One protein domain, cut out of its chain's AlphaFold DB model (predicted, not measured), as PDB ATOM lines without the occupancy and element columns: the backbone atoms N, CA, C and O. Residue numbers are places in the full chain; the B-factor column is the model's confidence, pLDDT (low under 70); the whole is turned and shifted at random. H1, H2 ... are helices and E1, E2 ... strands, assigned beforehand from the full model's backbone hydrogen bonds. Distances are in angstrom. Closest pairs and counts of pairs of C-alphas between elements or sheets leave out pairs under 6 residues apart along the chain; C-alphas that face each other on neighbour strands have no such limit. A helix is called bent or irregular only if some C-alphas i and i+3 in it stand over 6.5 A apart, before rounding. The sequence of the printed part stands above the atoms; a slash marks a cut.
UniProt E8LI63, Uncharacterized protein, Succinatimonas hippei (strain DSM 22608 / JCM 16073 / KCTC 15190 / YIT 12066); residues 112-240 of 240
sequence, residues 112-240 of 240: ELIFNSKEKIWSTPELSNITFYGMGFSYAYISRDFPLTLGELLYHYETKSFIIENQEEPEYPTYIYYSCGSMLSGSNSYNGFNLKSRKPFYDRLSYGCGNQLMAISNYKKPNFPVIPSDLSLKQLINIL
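AT A GLANCE: This is residues 112 to 240 of the 240 residues of an uncharacterized protein of Succinatimonas hippei (strain DSM 22608 / JCM 16073 / KCTC 15190 / YIT 12066) (UniProt E8LI63). Short helices H1, H2, H3 and H6 gather loosely at one end and a small twisted sheet, E1, E2 and E3, stands at the other, with H4 between them near the middle. Long loops join these parts; short stretches of two of them pair along E1, and H5 lies at the sheet's end of the domain, apart from H4, E1 and E2. The 129 printed residues hold six named helices and three named strands, in the order H1 H2 H3 H4 E1 E2 E3 H5 H6; the sheet's order is E1 E2 E3, antiparallel. The class is mixed, helices and strands, with 57 residues, under half, in named elements. The whole is compact, with a radius of gyration of the C-alphas of 14.5 A and spans of 39 by 33 by 22 A.

IN THESE COORDINATES: H1, residues 112 to 116, begins with C-alpha 112 at (43.756, -18.921, -27.344). H2 is residues 118 to 123 and H3 residues 125 to 128. H4, residues 150 to 158, is 12.4 A long. E1, residues 174 to 180, measures 16.3 A and begins with C-alpha 174 at (31.183, -15.479, -30.427). E2, residues 189 to 194, measures 15.6 A, and E3, residues 200 to 203, 10.2 A. H5, residues 210 to 218, is 13.6 A long and irregular, but only just: C-alphas 215 and 218 are 6.54 A apart. H6, residues 233 to 239, ends with C-alpha 239 at (56.277, -11.884, -25.073).

HOW THE PARTS SIT: H1 is close to H4 but not clearly touching, the closest C-alphas being Phe 115 and Leu 154 at 6.6 A. H2 and H3 touch only at the corner, and only just, with 3 pairs of C-alphas within 8 A; the closest are Ile 121 and Ser 128 at 5.1 A. H2 touches H4 at a steep tilt of 51 degrees, opposite ways, closest at Trp 122 and Gly 151, 5.5 A. H3 touches H4, closest at Ser 128 and Gly 151, 4.0 A. H4 only grazes the sheet with its residues 150 to 157. E1 and E2 form a hairpin, with N 180 and O 189 at 2.8 A; E2 and E3 form another, with N 201 and O 192 at 2.8 A, and the three make a meander, each strand the antiparallel neighbour of the one before. H6 is close to H3 but not clearly touching, with the closest C-alphas, Leu 127 and Leu 236, 7.0 A apart. In H1, H2, H4 and H6 every O i to N i+4 pair is within hydrogen-bond range; in H5 2 of 5 are, beside 3 of 6 O i to N i+3 pairs, and H3 is too short for an O i to N i+4 pair.

THE WHOLE: The C-alphas of Ser 185 and Ile 239, the two farthest apart, are 42.7 A apart. The printed part has no cut, and the links H3 to H4, H4 to E1 and H5 to H6 are long. The model's pLDDT is under 70 in residues 139 to 145, 182 to 186 and 204 to 220.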
ATOM      1  N   GLU A 112      43.550 -17.891 -28.378       94.75
ATOM      2  CA  GLU A 112      43.756 -18.921 -27.344       94.75
ATOM      3  C   GLU A 112      45.023 -18.679 -26.525       94.75
ATOM      4  O   GLU A 112      44.975 -18.731 -25.302       94.75
ATOM      5  N   LEU A 113      46.141 -18.352 -27.180       96.56
ATOM      6  CA  LEU A 113      47.392 -18.008 -26.502       96.56
ATOM      7  C   LEU A 113      47.201 -16.796 -25.579       96.56
ATOM      8  O   LEU A 113      47.609 -16.823 -24.417       96.56
ATOM      9  N   ILE A 114      46.550 -15.748 -26.091       97.25
ATOM     10  CA  ILE A 114      46.277 -14.513 -25.345       97.25
ATOM     11  C   ILE A 114      45.361 -14.804 -24.151       97.25
ATOM     12  O   ILE A 114      45.664 -14.396 -23.032       97.25
ATOM     13  N   PHE A 115      44.266 -15.533 -24.369       96.38
ATOM     14  CA  PHE A 115      43.276 -15.840 -23.341       96.38
ATOM     15  C   PHE A 115      43.838 -16.775 -22.264       96.38
ATOM     16  O   PHE A 115      43.645 -16.526 -21.077       96.38
ATOM     17  N   ASN A 116      44.627 -17.783 -22.639       97.19
ATOM     18  CA  ASN A 116      45.316 -18.652 -21.680       97.19
ATOM     19  C   ASN A 116      46.377 -17.898 -20.859       97.19
ATOM     20  O   ASN A 116      46.719 -18.321 -19.758       97.19
ATOM     21  N   SER A 117      46.854 -16.755 -21.358       97.88
ATOM     22  CA  SER A 117      47.810 -15.879 -20.672       97.88
ATOM     23  C   SER A 117      47.151 -14.747 -19.872       97.88
ATOM     24  O   SER A 117      47.851 -13.843 -19.407       97.88
ATOM     25  N   LYS A 118      45.819 -14.764 -19.697       97.31
ATOM     26  CA  LYS A 118      45.054 -13.675 -19.062       97.31
ATOM     27  C   LYS A 118      45.583 -13.268 -17.685       97.31
ATOM     28  O   LYS A 118      45.715 -12.078 -17.442       97.31
ATOM     29  N   GLU A 119      46.004 -14.211 -16.840       97.25
ATOM     30  CA  GLU A 119      46.544 -13.908 -15.502       97.25
ATOM     31  C   GLU A 119      47.833 -13.072 -15.564       97.25
ATOM     32  O   GLU A 119      48.007 -12.106 -14.817       97.25
ATOM     33  N   LYS A 120      48.732 -13.389 -16.507       96.88
ATOM     34  CA  LYS A 120      49.955 -12.606 -16.764       96.88
ATOM     35  C   LYS A 120      49.606 -11.211 -17.283       96.88
ATOM     36  O   LYS A 120      50.215 -10.226 -16.871       96.88
ATOM     37  N   ILE A 121      48.619 -11.125 -18.174       97.06
ATOM     38  CA  ILE A 121      48.153  -9.853 -18.738       97.06
ATOM     39  C   ILE A 121      47.521  -8.983 -17.644       97.06
ATOM     40  O   ILE A 121      47.862  -7.812 -17.541       97.06
ATOM     41  N   TRP A 122      46.657  -9.542 -16.797       96.12
ATOM     42  CA  TRP A 122      45.984  -8.831 -15.706       96.12
ATOM     43  C   TRP A 122      46.944  -8.351 -14.620       96.12
ATOM     44  O   TRP A 122      46.775  -7.246 -14.105       96.12
ATOM     45  N   SER A 123      47.962  -9.150 -14.299       95.25
ATOM     46  CA  SER A 123      48.984  -8.793 -13.307       95.25
ATOM     47  C   SER A 123      50.036  -7.803 -13.821       95.25
ATOM     48  O   SER A 123      50.762  -7.236 -13.006       95.25
ATOM     49  N   THR A 124      50.106  -7.550 -15.134       94.88
ATOM     50  CA  THR A 124      51.087  -6.636 -15.743       94.88
ATOM     51  C   THR A 124      50.384  -5.415 -16.349       94.88
ATOM     52  O   THR A 124      49.816  -5.526 -17.441       94.88
ATOM     53  N   PRO A 125      50.414  -4.234 -15.696       91.75
ATOM     54  CA  PRO A 125      49.694  -3.044 -16.150       91.75
ATOM     55  C   PRO A 125      49.944  -2.675 -17.615       91.75
ATOM     56  O   PRO A 125      48.993  -2.370 -18.333       91.75
ATOM     57  N   GLU A 126      51.182  -2.765 -18.097       91.12
ATOM     58  CA  GLU A 126      51.551  -2.436 -19.477       91.12
ATOM     59  C   GLU A 126      50.884  -3.368 -20.499       91.12
ATOM     60  O   GLU A 126      50.482  -2.911 -21.570       91.12
ATOM     61  N   LEU A 127      50.730  -4.656 -20.167       94.00
ATOM     62  CA  LEU A 127      50.059  -5.645 -21.021       94.00
ATOM     63  C   LEU A 127      48.538  -5.499 -20.941       94.00
ATOM     64  O   LEU A 127      47.856  -5.525 -21.967       94.00
ATOM     65  N   SER A 128      48.007  -5.307 -19.730       93.81
ATOM     66  CA  SER A 128      46.577  -5.093 -19.488       93.81
ATOM     67  C   SER A 128      46.045  -3.881 -20.252       93.81
ATOM     68  O   SER A 128      44.919  -3.904 -20.745       93.81
ATOM     69  N   ASN A 129      46.864  -2.838 -20.398       91.62
ATOM     70  CA  ASN A 129      46.487  -1.573 -21.025       91.62
ATOM     71  C   ASN A 129      46.687  -1.511 -22.545       91.62
ATOM     72  O   ASN A 129      46.444  -0.462 -23.147       91.62
ATOM     73  N   ILE A 130      47.089  -2.609 -23.192       91.19
ATOM     74  CA  ILE A 130      47.174  -2.658 -24.657       91.19
ATOM     75  C   ILE A 130      45.792  -2.378 -25.256       91.19
ATOM     76  O   ILE A 130      44.772  -2.905 -24.806       91.19
ATOM     77  N   THR A 131      45.758  -1.549 -26.295       87.62
ATOM     78  CA  THR A 131      44.558  -1.270 -27.087       87.62
ATOM     79  C   THR A 131      44.861  -1.454 -28.568       87.62
ATOM     80  O   THR A 131      46.003  -1.308 -28.993       87.62
ATOM     81  N   PHE A 132      43.846  -1.781 -29.366       85.25
ATOM     82  CA  PHE A 132      43.987  -1.942 -30.811       85.25
ATOM     83  C   PHE A 132      42.779  -1.361 -31.545       85.25
ATOM     84  O   PHE A 132      41.711  -1.137 -30.965       85.25
ATOM     85  N   TYR A 133      42.956  -1.073 -32.832       80.25
ATOM     86  CA  TYR A 133      41.916  -0.444 -33.635       80.25
ATOM     87  C   TYR A 133      40.682  -1.340 -33.777       80.25
ATOM     88  O   TYR A 133      40.785  -2.532 -34.047       80.25
ATOM     89  N   GLY A 134      39.499  -0.740 -33.654       77.44
ATOM     90  CA  GLY A 134      38.234  -1.463 -33.765       77.44
ATOM     91  C   GLY A 134      37.791  -2.127 -32.465       77.44
ATOM     92  O   GLY A 134      36.681  -2.639 -32.430       77.44
ATOM     93  N   MET A 135      38.586  -2.068 -31.394       84.75
ATOM     94  CA  MET A 135      38.137  -2.429 -30.052       84.75
ATOM     95  C   MET A 135      37.404  -1.250 -29.396       84.75
ATOM     96  O   MET A 135      37.921  -0.132 -29.373       84.75
ATOM     97  N   GLY A 136      36.211  -1.479 -28.843       79.69
ATOM     98  CA  GLY A 136      35.517  -0.442 -28.075       79.69
ATOM     99  C   GLY A 136      34.004  -0.598 -27.966       79.69
ATOM    100  O   GLY A 136      33.365  -1.315 -28.726       79.69
ATOM    101  N   PHE A 137      33.416   0.125 -27.018       74.81
ATOM    102  CA  PHE A 137      31.975   0.138 -26.789       74.81
ATOM    103  C   PHE A 137      31.457   1.570 -26.862       74.81
ATOM    104  O   PHE A 137      32.086   2.500 -26.359       74.81
ATOM    105  N   SER A 138      30.307   1.754 -27.507       70.50
ATOM    106  CA  SER A 138      29.616   3.043 -27.534       70.50
ATOM    107  C   SER A 138      29.248   3.487 -26.117       70.50
ATOM    108  O   SER A 138      28.891   2.667 -25.270       70.50
ATOM    109  N   TYR A 139      29.234   4.805 -25.903       65.25
ATOM    110  CA  TYR A 139      28.772   5.440 -24.664       65.25
ATOM    111  C   TYR A 139      27.355   5.009 -24.257       65.25
ATOM    112  O   TYR A 139      27.009   5.038 -23.083       65.25
ATOM    113  N   ALA A 140      26.541   4.575 -25.227       62.16
ATOM    114  CA  ALA A 140      25.208   4.030 -24.985       62.16
ATOM    115  C   ALA A 140      25.216   2.692 -24.211       62.16
ATOM    116  O   ALA A 140      24.190   2.322 -23.650       62.16
ATOM    117  N   TYR A 141      26.348   1.979 -24.186       60.09
ATOM    118  CA  TYR A 141      26.545   0.746 -23.412       60.09
ATOM    119  C   TYR A 141      27.447   0.946 -22.212       60.09
ATOM    120  O   TYR A 141      27.358   0.173 -21.277       60.09
ATOM    121  N   ILE A 142      28.374   1.898 -22.253       61.28
ATOM    122  CA  ILE A 142      29.290   2.131 -21.144       61.28
ATOM    123  C   ILE A 142      29.553   3.626 -21.073       61.28
ATOM    124  O   ILE A 142      30.231   4.182 -21.933       61.28
ATOM    125  N   SER A 143      29.047   4.281 -20.031       61.22
ATOM    126  CA  SER A 143      29.385   5.672 -19.726       61.22
ATOM    127  C   SER A 143      30.795   5.731 -19.120       61.22
ATOM    128  O   SER A 143      30.941   5.921 -17.914       61.22
ATOM    129  N   ARG A 144      31.822   5.504 -19.948       63.25
ATOM    130  CA  ARG A 144      33.241   5.503 -19.554       63.25
ATOM    131  C   ARG A 144      33.986   6.697 -20.142       63.25
ATOM    132  O   ARG A 144      33.870   6.976 -21.331       63.25
ATOM    133  N   ASP A 145      34.830   7.308 -19.316       69.19
ATOM    134  CA  ASP A 145      35.779   8.360 -19.718       69.19
ATOM    135  C   ASP A 145      37.158   7.796 -20.123       69.19
ATOM    136  O   ASP A 145      38.086   8.531 -20.445       69.19
ATOM    137  N   PHE A 146      37.308   6.473 -20.100       72.31
ATOM    138  CA  PHE A 146      38.551   5.745 -20.354       72.31
ATOM    139  C   PHE A 146      38.363   4.768 -21.531       72.31
ATOM    140  O   PHE A 146      37.235   4.373 -21.809       72.31
ATOM    141  N   PRO A 147      39.411   4.368 -22.270       77.44
ATOM    142  CA  PRO A 147      39.293   3.407 -23.376       77.44
ATOM    143  C   PRO A 147      39.169   1.966 -22.871       77.44
ATOM    144  O   PRO A 147      39.704   1.665 -21.805       77.44
ATOM    145  N   LEU A 148      38.483   1.084 -23.617       83.12
ATOM    146  CA  LEU A 148      38.500  -0.368 -23.359       83.12
ATOM    147  C   LEU A 148      39.913  -0.894 -23.585       83.12
ATOM    148  O   LEU A 148      40.490  -0.603 -24.629       83.12
ATOM    149  N   THR A 149      40.445  -1.653 -22.631       89.25
ATOM    150  CA  THR A 149      41.784  -2.242 -22.714       89.25
ATOM    151  C   THR A 149      41.723  -3.751 -22.927       89.25
ATOM    152  O   THR A 149      40.686  -4.377 -22.705       89.25
ATOM    153  N   LEU A 150      42.838  -4.351 -23.348       93.19
ATOM    154  CA  LEU A 150      42.947  -5.792 -23.543       93.19
ATOM    155  C   LEU A 150      42.640  -6.565 -22.257       93.19
ATOM    156  O   LEU A 150      41.871  -7.520 -22.295       93.19
ATOM    157  N   GLY A 151      43.203  -6.158 -21.120       93.81
ATOM    158  CA  GLY A 151      42.951  -6.826 -19.844       93.81
ATOM    159  C   GLY A 151      41.472  -6.797 -19.472       93.81
ATOM    160  O   GLY A 151      40.910  -7.820 -19.083       93.81
ATOM    161  N   GLU A 152      40.815  -5.654 -19.675       89.62
ATOM    162  CA  GLU A 152      39.382  -5.513 -19.430       89.62
ATOM    163  C   GLU A 152      38.542  -6.363 -20.392       89.62
ATOM    164  O   GLU A 152      37.602  -7.029 -19.963       89.62
ATOM    165  N   LEU A 153      38.916  -6.405 -21.673       91.06
ATOM    166  CA  LEU A 153      38.279  -7.266 -22.665       91.06
ATOM    167  C   LEU A 153      38.354  -8.746 -22.250       91.06
ATOM    168  O   LEU A 153      37.341  -9.442 -22.264       91.06
ATOM    169  N   LEU A 154      39.534  -9.213 -21.826       94.56
ATOM    170  CA  LEU A 154      39.737 -10.588 -21.362       94.56
ATOM    171  C   LEU A 154      38.956 -10.888 -20.080       94.56
ATOM    172  O   LEU A 154      38.405 -11.978 -19.950       94.56
ATOM    173  N   TYR A 155      38.863  -9.926 -19.158       91.56
ATOM    174  CA  TYR A 155      38.033 -10.063 -17.960       91.56
ATOM    175  C   TYR A 155      36.565 -10.290 -18.329       91.56
ATOM    176  O   TYR A 155      35.936 -11.210 -17.817       91.56
ATOM    177  N   HIS A 156      36.031  -9.519 -19.280       87.19
ATOM    178  CA  HIS A 156      34.649  -9.690 -19.725       87.19
ATOM    179  C   HIS A 156      34.390 -10.995 -20.477       87.19
ATOM    180  O   HIS A 156      33.257 -11.482 -20.484       87.19
ATOM    181  N   TYR A 157      35.409 -11.568 -21.110       90.75
ATOM    182  CA  TYR A 157      35.317 -12.910 -21.673       90.75
ATOM    183  C   TYR A 157      35.299 -13.977 -20.577       90.75
ATOM    184  O   TYR A 157      34.461 -14.874 -20.629       90.75
ATOM    185  N   GLU A 158      36.136 -13.843 -19.546       91.38
ATOM    186  CA  GLU A 158      36.135 -14.760 -18.399       91.38
ATOM    187  C   GLU A 158      34.785 -14.767 -17.672       91.38
ATOM    188  O   GLU A 158      34.244 -15.821 -17.344       91.38
ATOM    189  N   THR A 159      34.188 -13.589 -17.481       86.06
ATOM    190  CA  THR A 159      32.887 -13.437 -16.816       86.06
ATOM    191  C   THR A 159      31.695 -13.650 -17.752       86.06
ATOM    192  O   THR A 159      30.561 -13.339 -17.379       86.06
ATOM    193  N   LYS A 160      31.930 -14.144 -18.978       83.50
ATOM    194  CA  LYS A 160      30.908 -14.412 -20.007       83.50
ATOM    195  C   LYS A 160      30.017 -13.216 -20.360       83.50
ATOM    196  O   LYS A 160      28.887 -13.380 -20.809       83.50
ATOM    197  N   SER A 161      30.501 -11.995 -20.150       78.00
ATOM    198  CA  SER A 161      29.710 -10.776 -20.348       78.00
ATOM    199  C   SER A 161      29.761 -10.283 -21.795       78.00
ATOM    200  O   SER A 161      28.781  -9.731 -22.286       78.00
ATOM    201  N   PHE A 162      30.891 -10.463 -22.490       83.06
ATOM    202  CA  PHE A 162      31.080 -10.025 -23.889       83.06
ATOM    203  C   PHE A 162      31.095 -11.217 -24.854       83.06
ATOM    204  O   PHE A 162      31.882 -11.275 -25.803       83.06
ATOM    205  N   ILE A 163      30.236 -12.195 -24.577       83.44
ATOM    206  CA  ILE A 163      30.139 -13.439 -25.327       83.44
ATOM    207  C   ILE A 163      28.688 -13.651 -25.749       83.44
ATOM    208  O   ILE A 163      27.779 -13.501 -24.939       83.44
ATOM    209  N   ILE A 164      28.486 -14.024 -27.011       81.00
ATOM    210  CA  ILE A 164      27.214 -14.554 -27.501       81.00
ATOM    211  C   ILE A 164      27.361 -16.066 -27.568       81.00
ATOM    212  O   ILE A 164      28.173 -16.587 -28.341       81.00
ATOM    213  N   GLU A 165      26.588 -16.761 -26.744       77.62
ATOM    214  CA  GLU A 165      26.494 -18.216 -26.788       77.62
ATOM    215  C   GLU A 165      25.701 -18.624 -28.035       77.62
ATOM    216  O   GLU A 165      24.587 -18.147 -28.265       77.62
ATOM    217  N   ASN A 166      26.291 -19.480 -28.870       71.38
ATOM    218  CA  ASN A 166      25.593 -20.036 -30.020       71.38
ATOM    219  C   ASN A 166      24.732 -21.214 -29.541       71.38
ATOM    220  O   ASN A 166      25.266 -22.188 -29.024       71.38
ATOM    221  N   GLN A 167      23.410 -21.121 -29.699       71.31
ATOM    222  CA  GLN A 167      22.488 -22.169 -29.242       71.31
ATOM    223  C   GLN A 167      22.684 -23.493 -29.991       71.31
ATOM    224  O   GLN A 167      22.481 -24.553 -29.407       71.31
ATOM    225  N   GLU A 168      23.074 -23.430 -31.265       73.62
ATOM    226  CA  GLU A 168      23.286 -24.614 -32.103       73.62
ATOM    227  C   GLU A 168      24.681 -25.218 -31.905       73.62
ATOM    228  O   GLU A 168      24.857 -26.422 -32.059       73.62
ATOM    229  N   GLU A 169      25.659 -24.389 -31.531       75.88
ATOM    230  CA  GLU A 169      27.049 -24.797 -31.311       75.88
ATOM    231  C   GLU A 169      27.625 -24.175 -30.021       75.88
ATOM    232  O   GLU A 169      28.464 -23.265 -30.090       75.88
ATOM    233  N   PRO A 170      27.179 -24.620 -28.829       77.88
ATOM    234  CA  PRO A 170      27.545 -23.998 -27.553       77.88
ATOM    235  C   PRO A 170      29.054 -23.969 -27.274       77.88
ATOM    236  O   PRO A 170      29.547 -23.064 -26.600       77.88
ATOM    237  N   GLU A 171      29.806 -24.931 -27.808       83.06
ATOM    238  CA  GLU A 171      31.264 -25.011 -27.704       83.06
ATOM    239  C   GLU A 171      32.005 -23.953 -28.545       83.06
ATOM    240  O   GLU A 171      33.203 -23.730 -28.355       83.06
ATOM    241  N   TYR A 172      31.298 -23.262 -29.446       84.50
ATOM    242  CA  TYR A 172      31.856 -22.248 -30.335       84.50
ATOM    243  C   TYR A 172      31.183 -20.881 -30.149       84.50
ATOM    244  O   TYR A 172      30.488 -20.393 -31.048       84.50
ATOM    245  N   PRO A 173      31.422 -20.214 -29.006       87.12
ATOM    246  CA  PRO A 173      30.866 -18.897 -28.746       87.12
ATOM    247  C   PRO A 173      31.441 -17.815 -29.670       87.12
ATOM    248  O   PRO A 173      32.514 -17.956 -30.271       87.12
ATOM    249  N   THR A 174      30.728 -16.691 -29.741       87.12
ATOM    250  CA  THR A 174      31.183 -15.479 -30.427       87.12
ATOM    251  C   THR A 174      31.664 -14.447 -29.415       87.12
ATOM    252  O   THR A 174      30.898 -13.994 -28.570       87.12
ATOM    253  N   TYR A 175      32.928 -14.047 -29.531       89.56
ATOM    254  CA  TYR A 175      33.577 -13.074 -28.652       89.56
ATOM    255  C   TYR A 175      33.458 -11.669 -29.239       89.56
ATOM    256  O   TYR A 175      33.910 -11.426 -30.361       89.56
ATOM    257  N   ILE A 176      32.844 -10.749 -28.496       88.00
ATOM    258  CA  ILE A 176      32.588  -9.372 -28.931       88.00
ATOM    259  C   ILE A 176      33.765  -8.478 -28.539       88.00
ATOM    260  O   ILE A 176      34.038  -8.289 -27.358       88.00
ATOM    261  N   TYR A 177      34.393  -7.838 -29.525       88.12
ATOM    262  CA  TYR A 177      35.421  -6.812 -29.291       88.12
ATOM    263  C   TYR A 177      34.928  -5.390 -29.592       88.12
ATOM    264  O   TYR A 177      35.585  -4.420 -29.206       88.12
ATOM    265  N   TYR A 178      33.778  -5.245 -30.260       85.75
ATOM    266  CA  TYR A 178      33.173  -3.946 -30.535       85.75
ATOM    267  C   TYR A 178      31.657  -3.960 -30.410       85.75
ATOM    268  O   TYR A 178      31.003  -4.860 -30.935       85.75
ATOM    269  N   SER A 179      31.083  -2.899 -29.847       79.06
ATOM    270  CA  SER A 179      29.637  -2.666 -29.904       79.06
ATOM    271  C   SER A 179      29.294  -1.186 -30.028       79.06
ATOM    272  O   SER A 179      29.880  -0.331 -29.363       79.06
ATOM    273  N   CYS A 180      28.307  -0.856 -30.861       76.69
ATOM    274  CA  CYS A 180      27.756   0.492 -30.969       76.69
ATOM    275  C   CYS A 180      26.235   0.504 -31.204       76.69
ATOM    276  O   CYS A 180      25.584  -0.541 -31.215       76.69
ATOM    277  N   GLY A 181      25.646   1.699 -31.314       71.94
ATOM    278  CA  GLY A 181      24.191   1.881 -31.402       71.94
ATOM    279  C   GLY A 181      23.499   1.944 -30.037       71.94
ATOM    280  O   GLY A 181      24.170   2.063 -29.015       71.94
ATOM    281  N   SER A 182      22.165   1.910 -30.028       67.81
ATOM    282  CA  SER A 182      21.343   1.943 -28.810       67.81
ATOM    283  C   SER A 182      20.548   0.649 -28.667       67.81
ATOM    284  O   SER A 182      19.773   0.311 -29.566       67.81
ATOM    285  N   MET A 183      20.690  -0.039 -27.525       65.00
ATOM    286  CA  MET A 183      19.837  -1.193 -27.199       65.00
ATOM    287  C   MET A 183      18.369  -0.793 -27.074       65.00
ATOM    288  O   MET A 183      17.506  -1.498 -27.581       65.00
ATOM    289  N   LEU A 184      18.089   0.369 -26.472       66.12
ATOM    290  CA  LEU A 184      16.719   0.852 -26.260       66.12
ATOM    291  C   LEU A 184      15.965   1.085 -27.572       66.12
ATOM    292  O   LEU A 184      14.747   0.963 -27.613       66.12
ATOM    293  N   SER A 185      16.683   1.430 -28.643       68.19
ATOM    294  CA  SER A 185      16.081   1.672 -29.954       68.19
ATOM    295  C   SER A 185      16.224   0.486 -30.916       68.19
ATOM    296  O   SER A 185      15.934   0.654 -32.099       68.19
ATOM    297  N   GLY A 186      16.780  -0.650 -30.472       64.06
ATOM    298  CA  GLY A 186      17.096  -1.796 -31.337       64.06
ATOM    299  C   GLY A 186      18.110  -1.500 -32.453       64.06
ATOM    300  O   GLY A 186      18.181  -2.229 -33.435       64.06
ATOM    301  N   SER A 187      18.885  -0.413 -32.349       71.62
ATOM    302  CA  SER A 187      19.881  -0.018 -33.364       71.62
ATOM    303  C   SER A 187      21.283  -0.538 -33.046       71.62
ATOM    304  O   SER A 187      22.279  -0.019 -33.556       71.62
ATOM    305  N   ASN A 188      21.376  -1.534 -32.166       73.25
ATOM    306  CA  ASN A 188      22.634  -2.116 -31.743       73.25
ATOM    307  C   ASN A 188      23.329  -2.851 -32.890       73.25
ATOM    308  O   ASN A 188      22.712  -3.603 -33.641       73.25
ATOM    309  N   SER A 189      24.641  -2.662 -32.989       78.00
ATOM    310  CA  SER A 189      25.481  -3.468 -33.865       78.00
ATOM    311  C   SER A 189      26.766  -3.842 -33.160       78.00
ATOM    312  O   SER A 189      27.347  -3.002 -32.470       78.00
ATOM    313  N   TYR A 190      27.217  -5.067 -33.370       80.62
ATOM    314  CA  TYR A 190      28.414  -5.601 -32.738       80.62
ATOM    315  C   TYR A 190      29.350  -6.194 -33.781       80.62
ATOM    316  O   TYR A 190      28.912  -6.734 -34.798       80.62
ATOM    317  N   ASN A 191      30.648  -6.073 -33.506       86.12
ATOM    318  CA  ASN A 191      31.664  -6.874 -34.164       86.12
ATOM    319  C   ASN A 191      32.237  -7.861 -33.154       86.12
ATOM    320  O   ASN A 191      32.591  -7.504 -32.025       86.12
ATOM    321  N   GLY A 192      32.357  -9.101 -33.594       88.56
ATOM    322  CA  GLY A 192      32.991 -10.158 -32.837       88.56
ATOM    323  C   GLY A 192      33.734 -11.115 -33.749       88.56
ATOM    324  O   GLY A 192      33.962 -10.829 -34.926       88.56
ATOM    325  N   PHE A 193      34.125 -12.255 -33.208       90.38
ATOM    326  CA  PHE A 193      34.566 -13.394 -34.001       90.38
ATOM    327  C   PHE A 193      34.064 -14.679 -33.354       90.38
ATOM    328  O   PHE A 193      33.999 -14.790 -32.130       90.38
ATOM    329  N   ASN A 194      33.700 -15.649 -34.185       88.75
ATOM    330  CA  ASN A 194      33.286 -16.963 -33.716       88.75
ATOM    331  C   ASN A 194      34.518 -17.852 -33.473       88.75
ATOM    332  O   ASN A 194      35.442 -17.876 -34.295       88.75
ATOM    333  N   LEU A 195      34.526 -18.591 -32.360       87.81
ATOM    334  CA  LEU A 195      35.672 -19.412 -31.960       87.81
ATOM    335  C   LEU A 195      35.984 -20.547 -32.950       87.81
ATOM    336  O   LEU A 195      37.155 -20.860 -33.161       87.81
ATOM    337  N   LYS A 196      34.963 -21.114 -33.607       87.44
ATOM    338  CA  LYS A 196      35.122 -22.153 -34.636       87.44
ATOM    339  C   LYS A 196      35.766 -21.596 -35.893       87.44
ATOM    340  O   LYS A 196      36.771 -22.104 -36.376       87.44
ATOM    341  N   SER A 197      35.155 -20.552 -36.454       85.88
ATOM    342  CA  SER A 197      35.519 -20.067 -37.788       85.88
ATOM    343  C   SER A 197      36.729 -19.142 -37.783       85.88
ATOM    344  O   SER A 197      37.359 -18.977 -38.828       85.88
ATOM    345  N   ARG A 198      37.039 -18.519 -36.634       86.50
ATOM    346  CA  ARG A 198      38.091 -17.498 -36.486       86.50
ATOM    347  C   ARG A 198      37.954 -16.355 -37.488       86.50
ATOM    348  O   ARG A 198      38.940 -15.745 -37.901       86.50
ATOM    349  N   LYS A 199      36.720 -16.061 -37.896       81.56
ATOM    350  CA  LYS A 199      36.403 -14.980 -38.824       81.56
ATOM    351  C   LYS A 199      35.723 -13.837 -38.083       81.56
ATOM    352  O   LYS A 199      34.889 -14.106 -37.213       81.56
ATOM    353  N   PRO A 200      36.040 -12.579 -38.440       80.25
ATOM    354  CA  PRO A 200      35.245 -11.443 -38.014       80.25
ATOM    355  C   PRO A 200      33.777 -11.660 -38.382       80.25
ATOM    356  O   PRO A 200      33.453 -12.098 -39.486       80.25
ATOM    357  N   PHE A 201      32.911 -11.348 -37.437       76.62
ATOM    358  CA  PHE A 201      31.470 -11.456 -37.527       76.62
ATOM    359  C   PHE A 201      30.873 -10.085 -37.238       76.62
ATOM    360  O   PHE A 201      31.293  -9.411 -36.295       76.62
ATOM    361  N   TYR A 202      29.909  -9.685 -38.059       76.62
ATOM    362  CA  TYR A 202      29.142  -8.463 -37.885       76.62
ATOM    363  C   TYR A 202      27.670  -8.809 -37.831       76.62
ATOM    364  O   TYR A 202      27.183  -9.531 -38.701       76.62
ATOM    365  N   ASP A 203      26.966  -8.240 -36.862       70.62
ATOM    366  CA  ASP A 203      25.538  -8.464 -36.739       70.62
ATOM    367  C   ASP A 203      24.816  -7.222 -36.207       70.62
ATOM    368  O   ASP A 203      25.359  -6.385 -35.472       70.62
ATOM    369  N   ARG A 204      23.584  -7.085 -36.687       63.81
ATOM    370  CA  ARG A 204      22.600  -6.062 -36.363       63.81
ATOM    371  C   ARG A 204      21.349  -6.842 -35.988       63.81
ATOM    372  O   ARG A 204      20.604  -7.223 -36.879       63.81
ATOM    373  N   LEU A 205      21.119  -7.022 -34.691       55.84
ATOM    374  CA  LEU A 205      19.962  -7.709 -34.103       55.84
ATOM    375  C   LEU A 205      19.979  -9.248 -34.128       55.84
ATOM    376  O   LEU A 205      19.496  -9.889 -35.054       55.84
ATOM    377  N   SER A 206      20.244  -9.819 -32.953       52.06
ATOM    378  CA  SER A 206      19.450 -10.940 -32.447       52.06
ATOM    379  C   SER A 206      18.897 -10.581 -31.060       52.06
ATOM    380  O   SER A 206      19.631 -10.175 -30.156       52.06
ATOM    381  N   TYR A 207      17.571 -10.683 -30.905       45.75
ATOM    382  CA  TYR A 207      16.792 -10.299 -29.713       45.75
ATOM    383  C   TYR A 207      17.254 -10.976 -28.400       45.75
ATOM    384  O   TYR A 207      16.872 -10.533 -27.320       45.75
ATOM    385  N   GLY A 208      18.097 -12.014 -28.467       50.09
ATOM    386  CA  GLY A 208      18.622 -12.739 -27.303       50.09
ATOM    387  C   GLY A 208      19.826 -12.088 -26.611       50.09
ATOM    388  O   GLY A 208      20.023 -12.301 -25.417       50.09
ATOM    389  N   CYS A 209      20.599 -11.246 -27.306       53.41
ATOM    390  CA  CYS A 209      21.840 -10.680 -26.756       53.41
ATOM    391  C   CYS A 209      21.599  -9.475 -25.823       53.41
ATOM    392  O   CYS A 209      22.503  -9.038 -25.112       53.41
ATOM    393  N   GLY A 210      20.382  -8.915 -25.821       55.09
ATOM    394  CA  GLY A 210      20.051  -7.682 -25.100       55.09
ATOM    395  C   GLY A 210      20.270  -7.771 -23.588       55.09
ATOM    396  O   GLY A 210      20.772  -6.823 -22.999       55.09
ATOM    397  N   ASN A 211      19.980  -8.914 -22.959       56.09
ATOM    398  CA  ASN A 211      20.120  -9.077 -21.504       56.09
ATOM    399  C   ASN A 211      21.582  -9.237 -21.056       56.09
ATOM    400  O   ASN A 211      21.988  -8.627 -20.067       56.09
ATOM    401  N   GLN A 212      22.383 -10.004 -21.802       59.00
ATOM    402  CA  GLN A 212      23.823 -10.160 -21.550       59.00
ATOM    403  C   GLN A 212      24.550  -8.821 -21.735       59.00
ATOM    404  O   GLN A 212      25.412  -8.462 -20.935       59.00
ATOM    405  N   LEU A 213      24.129  -8.031 -22.728       58.00
ATOM    406  CA  LEU A 213      24.696  -6.709 -22.977       58.00
ATOM    407  C   LEU A 213      24.156  -5.626 -22.024       58.00
ATOM    408  O   LEU A 213      24.878  -4.687 -21.698       58.00
ATOM    409  N   MET A 214      22.922  -5.735 -21.521       58.25
ATOM    410  CA  MET A 214      22.365  -4.827 -20.503       58.25
ATOM    411  C   MET A 214      23.166  -4.854 -19.200       58.25
ATOM    412  O   MET A 214      23.323  -3.803 -18.579       58.25
ATOM    413  N   ALA A 215      23.748  -5.998 -18.817       56.62
ATOM    414  CA  ALA A 215      24.654  -6.087 -17.666       56.62
ATOM    415  C   ALA A 215      25.866  -5.134 -17.778       56.62
ATOM    416  O   ALA A 215      26.414  -4.691 -16.771       56.62
ATOM    417  N   ILE A 216      26.237  -4.759 -19.005       58.72
ATOM    418  CA  ILE A 216      27.365  -3.882 -19.333       58.72
ATOM    419  C   ILE A 216      26.999  -2.396 -19.134       58.72
ATOM    420  O   ILE A 216      27.860  -1.595 -18.774       58.72
ATOM    421  N   SER A 217      25.711  -2.040 -19.266       55.25
ATOM    422  CA  SER A 217      25.186  -0.658 -19.195       55.25
ATOM    423  C   SER A 217      25.448   0.088 -17.881       55.25
ATOM    424  O   SER A 217      25.438   1.320 -17.856       55.25
ATOM    425  N   ASN A 218      25.760  -0.638 -16.805       57.47
ATOM    426  CA  ASN A 218      26.044  -0.080 -15.479       57.47
ATOM    427  C   ASN A 218      27.539  -0.010 -15.134       57.47
ATOM    428  O   ASN A 218      27.906   0.370 -14.019       57.47
ATOM    429  N   TYR A 219      28.414  -0.350 -16.075       64.12
ATOM    430  CA  TYR A 219      29.850  -0.333 -15.863       64.12
ATOM    431  C   TYR A 219      30.402   1.100 -15.937       64.12
ATOM    432  O   TYR A 219      30.343   1.755 -16.974       64.12
ATOM    433  N   LYS A 220      30.920   1.617 -14.815       68.06
ATOM    434  CA  LYS A 220      31.432   3.005 -14.706       68.06
ATOM    435  C   LYS A 220      32.895   3.105 -14.276       68.06
ATOM    436  O   LYS A 220      33.446   4.202 -14.257       68.06
ATOM    437  N   LYS A 221      33.525   1.994 -13.890       74.94
ATOM    438  CA  LYS A 221      34.908   1.952 -13.393       74.94
ATOM    439  C   LYS A 221      35.660   0.826 -14.087       74.94
ATOM    440  O   LYS A 221      35.061  -0.235 -14.209       74.94
ATOM    441  N   PRO A 222      36.921   1.029 -14.499       78.00
ATOM    442  CA  PRO A 222      37.700  -0.029 -15.121       78.00
ATOM    443  C   PRO A 222      37.995  -1.153 -14.113       78.00
ATOM    444  O   PRO A 222      38.149  -0.894 -12.920       78.00
ATOM    445  N   ASN A 223      38.122  -2.390 -14.602       83.81
ATOM    446  CA  ASN A 223      38.473  -3.564 -13.792       83.81
ATOM    447  C   ASN A 223      39.958  -3.541 -13.395       83.81
ATOM    448  O   ASN A 223      40.351  -4.187 -12.428       83.81
ATOM    449  N   PHE A 224      40.772  -2.777 -14.131       86.19
ATOM    450  CA  PHE A 224      42.211  -2.624 -13.930       86.19
ATOM    451  C   PHE A 224      42.602  -1.140 -13.988       86.19
ATOM    452  O   PHE A 224      41.907  -0.353 -14.631       86.19
ATOM    453  N   PRO A 225      43.716  -0.721 -13.361       84.88
ATOM    454  CA  PRO A 225      44.235   0.632 -13.525       84.88
ATOM    455  C   PRO A 225      44.471   0.964 -15.001       84.88
ATOM    456  O   PRO A 225      45.127   0.200 -15.711       84.88
ATOM    457  N   VAL A 226      43.952   2.111 -15.446       82.00
ATOM    458  CA  VAL A 226      44.126   2.574 -16.824       82.00
ATOM    459  C   VAL A 226      45.348   3.477 -16.903       82.00
ATOM    460  O   VAL A 226      45.332   4.591 -16.381       82.00
ATOM    461  N   ILE A 227      46.389   2.998 -17.575       83.31
ATOM    462  CA  ILE A 227      47.603   3.757 -17.883       83.31
ATOM    463  C   ILE A 227      47.880   3.685 -19.390       83.31
ATOM    464  O   ILE A 227      47.521   2.692 -20.020       83.31
ATOM    465  N   PRO A 228      48.496   4.703 -20.008       76.75
ATOM    466  CA  PRO A 228      48.922   4.596 -21.399       76.75
ATOM    467  C   PRO A 228      49.897   3.425 -21.585       76.75
ATOM    468  O   PRO A 228      50.838   3.283 -20.807       76.75
ATOM    469  N   SER A 229      49.678   2.605 -22.615       82.00
ATOM    470  CA  SER A 229      50.607   1.546 -23.016       82.00
ATOM    471  C   SER A 229      51.130   1.815 -24.421       82.00
ATOM    472  O   SER A 229      50.357   2.060 -25.350       82.00
ATOM    473  N   ASP A 230      52.451   1.739 -24.578       82.62
ATOM    474  CA  ASP A 230      53.128   1.879 -25.872       82.62
ATOM    475  C   ASP A 230      53.282   0.540 -26.617       82.62
ATOM    476  O   ASP A 230      53.805   0.511 -27.740       82.62
ATOM    477  N   LEU A 231      52.848  -0.567 -26.002       87.94
ATOM    478  CA  LEU A 231      52.958  -1.914 -26.558       87.94
ATOM    479  C   LEU A 231      51.832  -2.206 -27.554       87.94
ATOM    480  O   LEU A 231      50.659  -1.943 -27.292       87.94
ATOM    481  N   SER A 232      52.188  -2.804 -28.693       87.19
ATOM    482  CA  SER A 232      51.218  -3.323 -29.664       87.19
ATOM    483  C   SER A 232      50.868  -4.792 -29.421       87.19
ATOM    484  O   SER A 232      51.605  -5.521 -28.746       87.19
ATOM    485  N   LEU A 233      49.787  -5.273 -30.046       89.88
ATOM    486  CA  LEU A 233      49.419  -6.695 -30.008       89.88
ATOM    487  C   LEU A 233      50.533  -7.596 -30.548       89.88
ATOM    488  O   LEU A 233      50.791  -8.666 -30.004       89.88
ATOM    489  N   LYS A 234      51.234  -7.157 -31.598       90.19
ATOM    490  CA  LYS A 234      52.380  -7.896 -32.141       90.19
ATOM    491  C   LYS A 234      53.497  -8.072 -31.108       90.19
ATOM    492  O   LYS A 234      54.099  -9.139 -31.042       90.19
ATOM    493  N   GLN A 235      53.783  -7.038 -30.314       91.94
ATOM    494  CA  GLN A 235      54.799  -7.116 -29.262       91.94
ATOM    495  C   GLN A 235      54.348  -8.026 -28.122       91.94
ATOM    496  O   GLN A 235      55.145  -8.839 -27.671       91.94
ATOM    497  N   LEU A 236      53.074  -7.947 -27.721       93.38
ATOM    498  CA  LEU A 236      52.487  -8.872 -26.752       93.38
ATOM    499  C   LEU A 236      52.670 -10.327 -27.182       93.38
ATOM    500  O   LEU A 236      53.181 -11.117 -26.402       93.38
ATOM    501  N   ILE A 237      52.290 -10.675 -28.415       93.94
ATOM    502  CA  ILE A 237      52.365 -12.058 -28.912       93.94
ATOM    503  C   ILE A 237      53.799 -12.601 -28.867       93.94
ATOM    504  O   ILE A 237      53.983 -13.780 -28.619       93.94
ATOM    505  N   ASN A 238      54.816 -11.758 -29.059       92.38
ATOM    506  CA  ASN A 238      56.216 -12.181 -28.950       92.38
ATOM    507  C   ASN A 238      56.693 -12.371 -27.494       92.38
ATOM    508  O   ASN A 238      57.749 -12.960 -27.277       92.38
ATOM    509  N   ILE A 239      55.978 -11.805 -26.515       92.75
ATOM    510  CA  ILE A 239      56.277 -11.884 -25.073       92.75
ATOM    511  C   ILE A 239      55.540 -13.058 -24.405       92.75
ATOM    512  O   ILE A 239      55.952 -13.510 -23.327       92.75
ATOM    513  N   LEU A 240      54.410 -13.481 -24.978       91.62
ATOM    514  CA  LEU A 240      53.612 -14.620 -24.520       91.62
ATOM    515  C   LEU A 240      54.218 -15.935 -25.010       91.62
ATOM    516  O   LEU A 240      54.385 -16.814 -24.139       91.62
TER     517      LEU A 240